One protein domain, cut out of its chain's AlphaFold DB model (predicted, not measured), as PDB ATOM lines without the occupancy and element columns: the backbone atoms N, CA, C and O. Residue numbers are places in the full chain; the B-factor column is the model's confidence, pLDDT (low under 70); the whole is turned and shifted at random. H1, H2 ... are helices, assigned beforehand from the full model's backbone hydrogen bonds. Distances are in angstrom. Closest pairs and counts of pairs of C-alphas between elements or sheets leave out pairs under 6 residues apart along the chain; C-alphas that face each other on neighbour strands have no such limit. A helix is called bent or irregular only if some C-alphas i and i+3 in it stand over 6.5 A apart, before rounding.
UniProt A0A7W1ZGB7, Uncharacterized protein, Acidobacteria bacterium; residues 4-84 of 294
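This is residues 4 to 84 of the 294 residues of an uncharacterized protein of Acidobacteria bacterium (UniProt A0A7W1ZGB7). H4, the longest helix, and H1 run side by side in opposite ways, and H3 crosses the pair at a steep angle, with its earlier residues on H1 and its last ones on H4. The very short H2 packs on H1 on the side away from H4. The printed part has 81 residues, with four named helices in the order H1, H2, H3, H4 and no named strand, and its class is all helix. It is compact, with a radius of gyration of the C-alphas of 12.2 A, and rounded, spanning 32 by 29 by 21 A.

H4 takes residues 64 to 82 and measures 26.2 A from first to last C-alpha, from C-alpha 64 at (-33.536, -28.307, -10.768) to C-alpha 82 at (-41.287, -43.544, -30.577). H1 takes residues 10 to 24, 21.3 A long, with C-alpha 10 at (-49.415, -44.007, -30.235). H3 takes residues 41 to 55 and is 21.0 A long. H2, residues 33 to 37, measures 6.1 A. No helix is bent or irregular.

H1 is the hub, touching the three other helices. H1 and H4 touch with 13 pairs of C-alphas within 8 A, at a shallow tilt of 16 degrees, opposite ways; their closest C-alphas, of Lys 14 and Leu 78, are 6.6 A apart. H3 and H1 touch and are about perpendicular, at 78 degrees. H3 touches H1 with its residues 43 to 48 alone, and H1 touches H3 with its residues 16 to 20 alone; the closest C-alphas of the two, those of Val 20 and Val 44, are 5.6 A apart. H3 also touches H4, with residues 51 to 55 of H3 and 69 to 73 of H4 alone. These two are about perpendicular, at 73 degrees, and their closest C-alphas, of Ile 51 and Ile 70, are 7.0 A apart. The helix packing is mostly crossed, but only just: of the 3 pairs H1 and H3, H1 and H4, and H3 and H4, 1 is at a shallow tilt. H2 touches H1, the closest C-alphas being those of Lys 15 and Tyr 37 at 5.6 A. H2 and H3 are close but not clearly touching, with C-alphas 34 and 41 closest at 6.3 A. H2 and H4 are apart. In H1, H2, H3 and H4 every pair of O i and N i+4 is within hydrogen-bond range.

The two C-alphas farthest apart, of Asn 7 and Pro 28, are 32.9 A apart. The printed part has no cut. The link from H2 to H3, 3 residues, is tight; those from H1 to H2 and from H3 to H4, 8 residues each, are short, and no link is long. The mean pLDDT of the printed part is 93.3, and no printed residue is under 70 in this predicted model.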
ATOM      1  N   THR A   4     -52.308 -42.879 -17.830       94.75
ATOM      2  CA  THR A   4     -53.010 -41.807 -18.559       94.75
ATOM      3  C   THR A   4     -52.868 -41.893 -20.085       94.75
ATOM      4  O   THR A   4     -53.661 -41.289 -20.808       94.75
ATOM      5  N   LEU A   5     -51.890 -42.652 -20.593       94.31
ATOM      6  CA  LEU A   5     -51.603 -42.796 -22.022       94.31
ATOM      7  C   LEU A   5     -51.907 -44.192 -22.581       94.31
ATOM      8  O   LEU A   5     -51.825 -44.371 -23.792       94.31
ATOM      9  N   GLU A   6     -52.247 -45.169 -21.740       93.00
ATOM     10  CA  GLU A   6     -52.369 -46.582 -22.135       93.00
ATOM     11  C   GLU A   6     -53.481 -46.822 -23.168       93.00
ATOM     12  O   GLU A   6     -53.313 -47.608 -24.094       93.00
ATOM     13  N   ASN A   7     -54.579 -46.065 -23.072       92.19
ATOM     14  CA  ASN A   7     -55.724 -46.167 -23.982       92.19
ATOM     15  C   ASN A   7     -55.671 -45.179 -25.162       92.19
ATOM     16  O   ASN A   7     -56.647 -45.054 -25.902       92.19
ATOM     17  N   LYS A   8     -54.573 -44.428 -25.326       93.75
ATOM     18  CA  LYS A   8     -54.439 -43.431 -26.397       93.75
ATOM     19  C   LYS A   8     -53.701 -44.021 -27.604       93.75
ATOM     20  O   LYS A   8     -52.725 -44.749 -27.417       93.75
ATOM     21  N   PRO A   9     -54.077 -43.659 -28.846       93.62
ATOM     22  CA  PRO A   9     -53.277 -43.985 -30.022       93.62
ATOM     23  C   PRO A   9     -51.827 -43.506 -29.864       93.62
ATOM     24  O   PRO A   9     -51.583 -42.399 -29.380       93.62
ATOM     25  N   THR A  10     -50.860 -44.291 -30.345       90.75
ATOM     26  CA  THR A  10     -49.415 -44.007 -30.235       90.75
ATOM     27  C   THR A  10     -49.038 -42.578 -30.651       90.75
ATOM     28  O   THR A  10     -48.216 -41.935 -30.003       90.75
ATOM     29  N   GLN A  11     -49.655 -42.044 -31.711       91.88
ATOM     30  CA  GLN A  11     -49.410 -40.671 -32.174       91.88
ATOM     31  C   GLN A  11     -49.935 -39.606 -31.202       91.88
ATOM     32  O   GLN A  11     -49.298 -38.570 -31.016       91.88
ATOM     33  N   GLU A  12     -51.074 -39.857 -30.559       94.62
ATOM     34  CA  GLU A  12     -51.633 -38.959 -29.552       94.62
ATOM     35  C   GLU A  12     -50.795 -38.998 -28.269       94.62
ATOM     36  O   GLU A  12     -50.421 -37.948 -27.752       94.62
ATOM     37  N   ALA A  13     -50.387 -40.189 -27.818       94.62
ATOM     38  CA  ALA A  13     -49.482 -40.338 -26.678       94.62
ATOM     39  C   ALA A  13     -48.151 -39.585 -26.889       94.62
ATOM     40  O   ALA A  13     -47.682 -38.898 -25.981       94.62
ATOM     41  N   LYS A  14     -47.573 -39.636 -28.103       92.69
ATOM     42  CA  LYS A  14     -46.375 -38.855 -28.474       92.69
ATOM     43  C   LYS A  14     -46.609 -37.348 -28.372       92.69
ATOM     44  O   LYS A  14     -45.771 -36.648 -27.807       92.69
ATOM     45  N   LYS A  15     -47.737 -36.846 -28.888       94.88
ATOM     46  CA  LYS A  15     -48.103 -35.420 -28.813       94.88
ATOM     47  C   LYS A  15     -48.261 -34.951 -27.370       94.88
ATOM     48  O   LYS A  15     -47.718 -33.910 -27.013       94.88
ATOM     49  N   VAL A  16     -48.939 -35.739 -26.536       96.38
ATOM     50  CA  VAL A  16     -49.131 -35.438 -25.111       96.38
ATOM     51  C   VAL A  16     -47.790 -35.399 -24.373       96.38
ATOM     52  O   VAL A  16     -47.513 -34.443 -23.656       96.38
ATOM     53  N   LEU A  17     -46.909 -36.381 -24.583       95.50
ATOM     54  CA  LEU A  17     -45.578 -36.376 -23.965       95.50
ATOM     55  C   LEU A  17     -44.691 -35.222 -24.453       95.50
ATOM     56  O   LEU A  17     -43.927 -34.665 -23.665       95.50
ATOM     57  N   ALA A  18     -44.796 -34.837 -25.729       93.81
ATOM     58  CA  ALA A  18     -44.102 -33.668 -26.263       93.81
ATOM     59  C   ALA A  18     -44.619 -32.364 -25.629       93.81
ATOM     60  O   ALA A  18     -43.817 -31.505 -25.258       93.81
ATOM     61  N   ALA A  19     -45.933 -32.244 -25.428       95.56
ATOM     62  CA  ALA A  19     -46.543 -31.127 -24.712       95.56
ATOM     63  C   ALA A  19     -46.043 -31.038 -23.259       95.56
ATOM     64  O   ALA A  19     -45.581 -29.979 -22.838       95.56
ATOM     65  N   VAL A  20     -46.028 -32.157 -22.524       95.88
ATOM     66  CA  VAL A  20     -45.492 -32.222 -21.149       95.88
ATOM     67  C   VAL A  20     -43.991 -31.915 -21.110       95.88
ATOM     68  O   VAL A  20     -43.513 -31.239 -20.210       95.88
ATOM     69  N   SER A  21     -43.219 -32.361 -22.101       94.25
ATOM     70  CA  SER A  21     -41.791 -32.012 -22.179       94.25
ATOM     71  C   SER A  21     -41.595 -30.509 -22.355       94.25
ATOM     72  O   SER A  21     -40.705 -29.919 -21.750       94.25
ATOM     73  N   THR A  22     -42.470 -29.876 -23.135       92.81
ATOM     74  CA  THR A  22     -42.436 -28.435 -23.389       92.81
ATOM     75  C   THR A  22     -42.778 -27.640 -22.121       92.81
ATOM     76  O   THR A  22     -42.142 -26.620 -21.881       92.81
ATOM     77  N   THR A  23     -43.687 -28.109 -21.251       92.94
ATOM     78  CA  THR A  23     -43.989 -27.424 -19.971       92.94
ATOM     79  C   THR A  23     -42.862 -27.500 -18.940       92.94
ATOM     80  O   THR A  23     -42.771 -26.634 -18.074       92.94
ATOM     81  N   VAL A  24     -42.015 -28.532 -18.997       92.50
ATOM     82  CA  VAL A  24     -40.943 -28.755 -18.008       92.50
ATOM     83  C   VAL A  24     -39.630 -28.078 -18.416       92.50
ATOM     84  O   VAL A  24     -38.804 -27.762 -17.558       92.50
ATOM     85  N   LEU A  25     -39.424 -27.851 -19.714       90.25
ATOM     86  CA  LEU A  25     -38.227 -27.199 -20.240       90.25
ATOM     87  C   LEU A  25     -38.333 -25.665 -20.170       90.25
ATOM     88  O   LEU A  25     -39.431 -25.119 -20.288       90.25
ATOM     89  N   PRO A  26     -37.203 -24.943 -20.029       86.31
ATOM     90  CA  PRO A  26     -37.195 -23.488 -20.133       86.31
ATOM     91  C   PRO A  26     -37.741 -23.054 -21.495       86.31
ATOM     92  O   PRO A  26     -37.182 -23.425 -22.530       86.31
ATOM     93  N   GLN A  27     -38.816 -22.266 -21.503       82.25
ATOM     94  CA  GLN A  27     -39.381 -21.727 -22.734       82.25
ATOM     95  C   GLN A  27     -38.953 -20.274 -22.931       82.25
ATOM     96  O   GLN A  27     -39.306 -19.424 -22.117       82.25
ATOM     97  N   PRO A  28     -38.203 -19.964 -24.001       81.06
ATOM     98  CA  PRO A  28     -37.862 -18.584 -24.333       81.06
ATOM     99  C   PRO A  28     -39.036 -17.801 -24.948       81.06
ATOM    100  O   PRO A  28     -38.910 -16.595 -25.142       81.06
ATOM    101  N   PHE A  29     -40.154 -18.464 -25.268       86.00
ATOM    102  CA  PHE A  29     -41.316 -17.867 -25.926       86.00
ATOM    103  C   PHE A  29     -42.615 -18.354 -25.281       86.00
ATOM    104  O   PHE A  29     -42.698 -19.519 -24.892       86.00
ATOM    105  N   ASP A  30     -43.635 -17.498 -25.255       83.88
ATOM    106  CA  ASP A  30     -44.995 -17.887 -24.885       83.88
ATOM    107  C   ASP A  30     -45.609 -18.718 -26.015       83.88
ATOM    108  O   ASP A  30     -46.103 -18.198 -27.018       83.88
ATOM    109  N   VAL A  31     -45.526 -20.042 -25.887       85.50
ATOM    110  CA  VAL A  31     -46.136 -20.984 -26.827       85.50
ATOM    111  C   VAL A  31     -47.417 -21.528 -26.211       85.50
ATOM    112  O   VAL A  31     -47.379 -22.157 -25.156       85.50
ATOM    113  N   ASP A  32     -48.548 -21.376 -26.904       91.12
ATOM    114  CA  ASP A  32     -49.760 -22.127 -26.576       91.12
ATOM    115  C   ASP A  32     -49.549 -23.614 -26.912       91.12
ATOM    116  O   ASP A  32     -49.677 -24.071 -28.055       91.12
ATOM    117  N   ILE A  33     -49.174 -24.375 -25.884       89.12
ATOM    118  CA  ILE A  33     -48.862 -25.803 -25.962       89.12
ATOM    119  C   ILE A  33     -50.100 -26.603 -26.393       89.12
ATOM    120  O   ILE A  33     -49.974 -27.578 -27.139       89.12
ATOM    121  N   THR A  34     -51.295 -26.192 -25.962       89.50
ATOM    122  CA  THR A  34     -52.536 -26.932 -26.232       89.50
ATOM    123  C   THR A  34     -52.880 -26.902 -27.717       89.50
ATOM    124  O   THR A  34     -53.061 -27.960 -28.329       89.50
ATOM    125  N   SER A  35     -52.834 -25.715 -28.327       90.12
ATOM    126  CA  SER A  35     -53.047 -25.518 -29.762       90.12
ATOM    127  C   SER A  35     -51.957 -26.192 -30.601       90.12
ATOM    128  O   SER A  35     -52.257 -26.931 -31.542       90.12
ATOM    129  N   ARG A  36     -50.678 -26.039 -30.222       90.75
ATOM    130  CA  ARG A  36     -49.542 -26.586 -30.986       90.75
ATOM    131  C   ARG A  36     -49.555 -28.110 -31.092       90.75
ATOM    132  O   ARG A  36     -49.218 -28.654 -32.144       90.75
ATOM    133  N   TYR A  37     -49.883 -28.801 -30.003       91.69
ATOM    134  CA  TYR A  37     -49.837 -30.266 -29.951       91.69
ATOM    135  C   TYR A  37     -51.217 -30.919 -30.095       91.69
ATOM    136  O   TYR A  37     -51.285 -32.141 -30.225       91.69
ATOM    137  N   GLY A  38     -52.301 -30.134 -30.126       93.69
ATOM    138  CA  GLY A  38     -53.672 -30.642 -30.194       93.69
ATOM    139  C   GLY A  38     -54.031 -31.474 -28.961       93.69
ATOM    140  O   GLY A  38     -54.513 -32.596 -29.096       93.69
ATOM    141  N   THR A  39     -53.722 -30.962 -27.768       94.50
ATOM    142  CA  THR A  39     -53.985 -31.626 -26.481       94.50
ATOM    143  C   THR A  39     -54.618 -30.654 -25.486       94.50
ATOM    144  O   THR A  39     -54.589 -29.450 -25.710       94.50
ATOM    145  N   THR A  40     -55.194 -31.155 -24.392       95.75
ATOM    146  CA  THR A  40     -55.799 -30.315 -23.347       95.75
ATOM    147  C   THR A  40     -54.833 -30.094 -22.189       95.75
ATOM    148  O   THR A  40     -54.042 -30.977 -21.847       95.75
ATOM    149  N   GLU A  41     -54.926 -28.932 -21.541       95.12
ATOM    150  CA  GLU A  41     -54.139 -28.619 -20.343       95.12
ATOM    151  C   GLU A  41     -54.393 -29.634 -19.216       95.12
ATOM    152  O   GLU A  41     -53.461 -30.087 -18.556       95.12
ATOM    153  N   GLU A  42     -55.641 -30.091 -19.065       96.50
ATOM    154  CA  GLU A  42     -56.019 -31.154 -18.128       96.50
ATOM    155  C   GLU A  42     -55.246 -32.457 -18.386       96.50
ATOM    156  O   GLU A  42     -54.715 -33.063 -17.452       96.50
ATOM    157  N   THR A  43     -55.119 -32.869 -19.653       95.56
ATOM    158  CA  THR A  43     -54.364 -34.076 -20.019       95.56
ATOM    159  C   THR A  43     -52.884 -33.908 -19.686       95.56
ATOM    160  O   THR A  43     -52.282 -34.797 -19.086       95.56
ATOM    161  N   VAL A  44     -52.297 -32.758 -20.033       96.31
ATOM    162  CA  VAL A  44     -50.889 -32.438 -19.745       96.31
ATOM    163  C   VAL A  44     -50.622 -32.463 -18.237       96.31
ATOM    164  O   VAL A  44     -49.677 -33.118 -17.791       96.31
ATOM    165  N   ASN A  45     -51.483 -31.827 -17.442       96.06
ATOM    166  CA  ASN A  45     -51.361 -31.775 -15.987       96.06
ATOM    167  C   ASN A  45     -51.545 -33.153 -15.340       96.06
ATOM    168  O   ASN A  45     -50.787 -33.512 -14.440       96.06
ATOM    169  N   SER A  46     -52.491 -33.959 -15.831       97.19
ATOM    170  CA  SER A  46     -52.717 -35.330 -15.358       97.19
ATOM    171  C   SER A  46     -51.499 -36.231 -15.604       97.19
ATOM    172  O   SER A  46     -51.038 -36.934 -14.700       97.19
ATOM    173  N   VAL A  47     -50.903 -36.142 -16.797       97.12
ATOM    174  CA  VAL A  47     -49.693 -36.895 -17.164       97.12
ATOM    175  C   VAL A  47     -48.497 -36.444 -16.323       97.12
ATOM    176  O   VAL A  47     -47.771 -37.281 -15.787       97.12
ATOM    177  N   LEU A  48     -48.302 -35.133 -16.144       97.25
ATOM    178  CA  LEU A  48     -47.226 -34.597 -15.305       97.25
ATOM    179  C   LEU A  48     -47.383 -35.012 -13.834       97.25
ATOM    180  O   LEU A  48     -46.400 -35.397 -13.193       97.25
ATOM    181  N   ALA A  49     -48.608 -34.986 -13.305       97.75
ATOM    182  CA  ALA A  49     -48.909 -35.435 -11.950       97.75
ATOM    183  C   ALA A  49     -48.619 -36.933 -11.770       97.75
ATOM    184  O   ALA A  49     -48.048 -37.331 -10.749       97.75
ATOM    185  N   GLU A  50     -48.950 -37.762 -12.766       98.12
ATOM    186  CA  GLU A  50     -48.595 -39.182 -12.768       98.12
ATOM    187  C   GLU A  50     -47.072 -39.389 -12.771       98.12
ATOM    188  O   GLU A  50     -46.574 -40.201 -11.988       98.12
ATOM    189  N   ILE A  51     -46.324 -38.650 -13.602       97.69
ATOM    190  CA  ILE A  51     -44.854 -38.726 -13.657       97.69
ATOM    191  C   ILE A  51     -44.249 -38.365 -12.299       97.69
ATOM    192  O   ILE A  51     -43.438 -39.125 -11.768       97.69
ATOM    193  N   ARG A  52     -44.676 -37.247 -11.698       98.00
ATOM    194  CA  ARG A  52     -44.223 -36.825 -10.362       98.00
ATOM    195  C   ARG A  52     -44.478 -37.907  -9.316       98.00
ATOM    196  O   ARG A  52     -43.562 -38.266  -8.580       98.00
ATOM    197  N   ARG A  53     -45.681 -38.496  -9.309       98.25
ATOM    198  CA  ARG A  53     -46.042 -39.605  -8.413       98.25
ATOM    199  C   ARG A  53     -45.139 -40.824  -8.614       98.25
ATOM    200  O   ARG A  53     -44.663 -41.379  -7.630       98.25
ATOM    201  N   LYS A  54     -44.868 -41.226  -9.862       97.69
ATOM    202  CA  LYS A  54     -43.974 -42.360 -10.168       97.69
ATOM    203  C   LYS A  54     -42.527 -42.115  -9.743       97.69
ATOM    204  O   LYS A  54     -41.857 -43.052  -9.324       97.69
ATOM    205  N   LEU A  55     -42.053 -40.876  -9.844       97.50
ATOM    206  CA  LEU A  55     -40.691 -40.491  -9.470       97.50
ATOM    207  C   LEU A  55     -40.535 -40.136  -7.980       97.50
ATOM    208  O   LEU A  55     -39.421 -39.836  -7.551       97.50
ATOM    209  N   GLY A  56     -41.622 -40.145  -7.197       97.94
ATOM    210  CA  GLY A  56     -41.608 -39.739  -5.788       97.94
ATOM    211  C   GLY A  56     -41.315 -38.248  -5.581       97.94
ATOM    212  O   GLY A  56     -40.709 -37.875  -4.581       97.94
ATOM    213  N   ILE A  57     -41.698 -37.397  -6.536       98.12
ATOM    214  CA  ILE A  57     -41.475 -35.946  -6.506       98.12
ATOM    215  C   ILE A  57     -42.743 -35.260  -5.978       98.12
ATOM    216  O   ILE A  57     -43.838 -35.499  -6.491       98.12
ATOM    217  N   ALA A  58     -42.608 -34.387  -4.975       98.06
ATOM    218  CA  ALA A  58     -43.735 -33.617  -4.439       98.06
ATOM    219  C   ALA A  58     -44.326 -32.678  -5.509       98.06
ATOM    220  O   ALA A  58     -43.605 -32.197  -6.379       98.06
ATOM    221  N   GLN A  59     -45.630 -32.388  -5.471       96.12
ATOM    222  CA  GLN A  59     -46.290 -31.599  -6.532       96.12
ATOM    223  C   GLN A  59     -45.746 -30.169  -6.665       96.12
ATOM    224  O   GLN A  59     -45.662 -29.641  -7.769       96.12
ATOM    225  N   ASN A  60     -45.313 -29.579  -5.553       96.12
ATOM    226  CA  ASN A  60     -44.732 -28.239  -5.463       96.12
ATOM    227  C   ASN A  60     -43.193 -28.222  -5.536       96.12
ATOM    228  O   ASN A  60     -42.584 -27.170  -5.344       96.12
ATOM    229  N   ASP A  61     -42.537 -29.362  -5.781       97.19
ATOM    230  CA  ASP A  61     -41.085 -29.403  -5.960       97.19
ATOM    231  C   ASP A  61     -40.722 -28.922  -7.372       97.19
ATOM    232  O   ASP A  61     -40.924 -29.622  -8.371       97.19
ATOM    233  N   HIS A  62     -40.213 -27.697  -7.455       95.19
ATOM    234  CA  HIS A  62     -39.727 -27.076  -8.687       95.19
ATOM    235  C   HIS A  62     -38.194 -26.988  -8.721       95.19
ATOM    236  O   HIS A  62     -37.629 -26.192  -9.470       95.19
ATOM    237  N   SER A  63     -37.502 -27.785  -7.902       96.25
ATOM    238  CA  SER A  63     -36.042 -27.817  -7.891       96.25
ATOM    239  C   SER A  63     -35.478 -28.289  -9.237       96.25
ATOM    240  O   SER A  63     -36.079 -29.095  -9.953       96.25
ATOM    241  N   ARG A  64     -34.257 -27.841  -9.567       94.69
ATOM    242  CA  ARG A  64     -33.536 -28.307 -10.768       94.69
ATOM    243  C   ARG A  64     -33.366 -29.828 -10.791       94.69
ATOM    244  O   ARG A  64     -33.406 -30.434 -11.856       94.69
ATOM    245  N   GLN A  65     -33.193 -30.448  -9.623       96.69
ATOM    246  CA  GLN A  65     -33.050 -31.898  -9.510       96.69
ATOM    247  C   GLN A  65     -34.351 -32.625  -9.878       96.69
ATOM    248  O   GLN A  65     -34.305 -33.608 -10.618       96.69
ATOM    249  N   ALA A  66     -35.502 -32.139  -9.403       96.25
ATOM    250  CA  ALA A  66     -36.808 -32.672  -9.782       96.25
ATOM    251  C   ALA A  66     -37.066 -32.513 -11.287       96.25
ATOM    252  O   ALA A  66     -37.444 -33.480 -11.948       96.25
ATOM    253  N   GLN A  67     -36.785 -31.330 -11.844       95.19
ATOM    254  CA  GLN A  67     -36.906 -31.075 -13.283       95.19
ATOM    255  C   GLN A  67     -36.032 -32.025 -14.111       95.19
ATOM    256  O   GLN A  67     -36.540 -32.640 -15.045       95.19
ATOM    257  N   SER A  68     -34.760 -32.215 -13.739       94.75
ATOM    258  CA  SER A  68     -33.854 -33.146 -14.430       94.75
ATOM    259  C   SER A  68     -34.420 -34.565 -14.461       94.75
ATOM    260  O   SER A  68     -34.507 -35.164 -15.526       94.75
ATOM    261  N   LYS A  69     -34.889 -35.079 -13.316       96.94
ATOM    262  CA  LYS A  69     -35.487 -36.423 -13.236       96.94
ATOM    263  C   LYS A  69     -36.733 -36.566 -14.115       96.94
ATOM    264  O   LYS A  69     -36.929 -37.613 -14.728       96.94
ATOM    265  N   ILE A  70     -37.579 -35.535 -14.166       97.25
ATOM    266  CA  ILE A  70     -38.776 -35.524 -15.019       97.25
ATOM    267  C   ILE A  70     -38.376 -35.533 -16.498       97.25
ATOM    268  O   ILE A  70     -38.934 -36.314 -17.265       97.25
ATOM    269  N   VAL A  71     -37.396 -34.716 -16.897       95.19
ATOM    270  CA  VAL A  71     -36.887 -34.669 -18.277       95.19
ATOM    271  C   VAL A  71     -36.278 -36.011 -18.686       95.19
ATOM    272  O   VAL A  71     -36.604 -36.513 -19.760       95.19
ATOM    273  N   ASP A  72     -35.472 -36.636 -17.825       94.50
ATOM    274  CA  ASP A  72     -34.887 -37.957 -18.086       94.50
ATOM    275  C   ASP A  72     -35.979 -39.022 -18.274       94.50
ATOM    276  O   ASP A  72     -35.945 -39.814 -19.220       94.50
ATOM    277  N   PHE A  73     -37.002 -39.012 -17.413       96.50
ATOM    278  CA  PHE A  73     -38.145 -39.919 -17.522       96.50
ATOM    279  C   PHE A  73     -38.938 -39.705 -18.819       96.50
ATOM    280  O   PHE A  73     -39.290 -40.673 -19.501       96.50
ATOM    281  N   LEU A  74     -39.215 -38.448 -19.175       95.38
ATOM    282  CA  LEU A  74     -39.921 -38.087 -20.405       95.38
ATOM    283  C   LEU A  74     -39.129 -38.499 -21.643       95.38
ATOM    284  O   LEU A  74     -39.708 -39.091 -22.548       95.38
ATOM    285  N   SER A  75     -37.818 -38.256 -21.663       91.56
ATOM    286  CA  SER A  75     -36.919 -38.649 -22.752       91.56
ATOM    287  C   SER A  75     -36.919 -40.166 -22.975       91.56
ATOM    288  O   SER A  75     -37.083 -40.638 -24.107       91.56
ATOM    289  N   ASN A  76     -36.836 -40.943 -21.889       91.94
ATOM    290  CA  ASN A  76     -36.922 -42.403 -21.941       91.94
ATOM    291  C   ASN A  76     -38.297 -42.876 -22.435       91.94
ATOM    292  O   ASN A  76     -38.370 -43.685 -23.358       91.94
ATOM    293  N   THR A  77     -39.388 -42.320 -21.900       93.19
ATOM    294  CA  THR A  77     -40.760 -42.702 -22.288       93.19
ATOM    295  C   THR A  77     -41.065 -42.328 -23.743       93.19
ATOM    296  O   THR A  77     -41.648 -43.120 -24.485       93.19
ATOM    297  N   LEU A  78     -40.650 -41.138 -24.187       89.94
ATOM    298  CA  LEU A  78     -40.767 -40.707 -25.581       89.94
ATOM    299  C   LEU A  78     -39.978 -41.628 -26.499       89.94
ATOM    300  O   LEU A  78     -40.499 -42.005 -27.546       89.94
ATOM    301  N   SER A  79     -38.762 -42.021 -26.117       86.50
ATOM    302  CA  SER A  79     -37.970 -42.985 -26.882       86.50
ATOM    303  C   SER A  79     -38.674 -44.341 -26.967       86.50
ATOM    304  O   SER A  79     -38.822 -44.881 -28.060       86.50
ATOM    305  N   GLU A  80     -39.174 -44.870 -25.850       88.50
ATOM    306  CA  GLU A  80     -39.916 -46.137 -25.818       88.50
ATOM    307  C   GLU A  80     -41.121 -46.124 -26.762       88.50
ATOM    308  O   GLU A  80     -41.235 -47.009 -27.604       88.50
ATOM    309  N   ILE A  81     -41.974 -45.099 -26.688       88.62
ATOM    310  CA  ILE A  81     -43.173 -44.992 -27.534       88.62
ATOM    311  C   ILE A  81     -42.812 -44.659 -28.990       88.62
ATOM    312  O   ILE A  81     -43.475 -45.103 -29.929       88.62
ATOM    313  N   THR A  82     -41.756 -43.876 -29.221       83.50
ATOM    314  CA  THR A  82     -41.287 -43.544 -30.577       83.50
ATOM    315  C   THR A  82     -40.790 -44.767 -31.319       83.50
ATOM    316  O   THR A  82     -41.089 -44.905 -32.505       83.50
ATOM    317  N   PHE A  83     -40.118 -45.671 -30.612       83.19
ATOM    318  CA  PHE A  83     -39.541 -46.884 -31.175       83.19
ATOM    319  C   PHE A  83     -40.337 -48.155 -30.850       83.19
ATOM    320  O   PHE A  83     -39.819 -49.240 -31.094       83.19
ATOM    321  N   ALA A  84     -41.565 -48.049 -30.324       82.19
ATOM    322  CA  ALA A  84     -42.393 -49.207 -29.968       82.19
ATOM    323  C   ALA A  84     -42.704 -50.090 -31.187       82.19
ATOM    324  O   ALA A  84     -42.574 -51.308 -31.114       82.19
TER     325      ALA A  84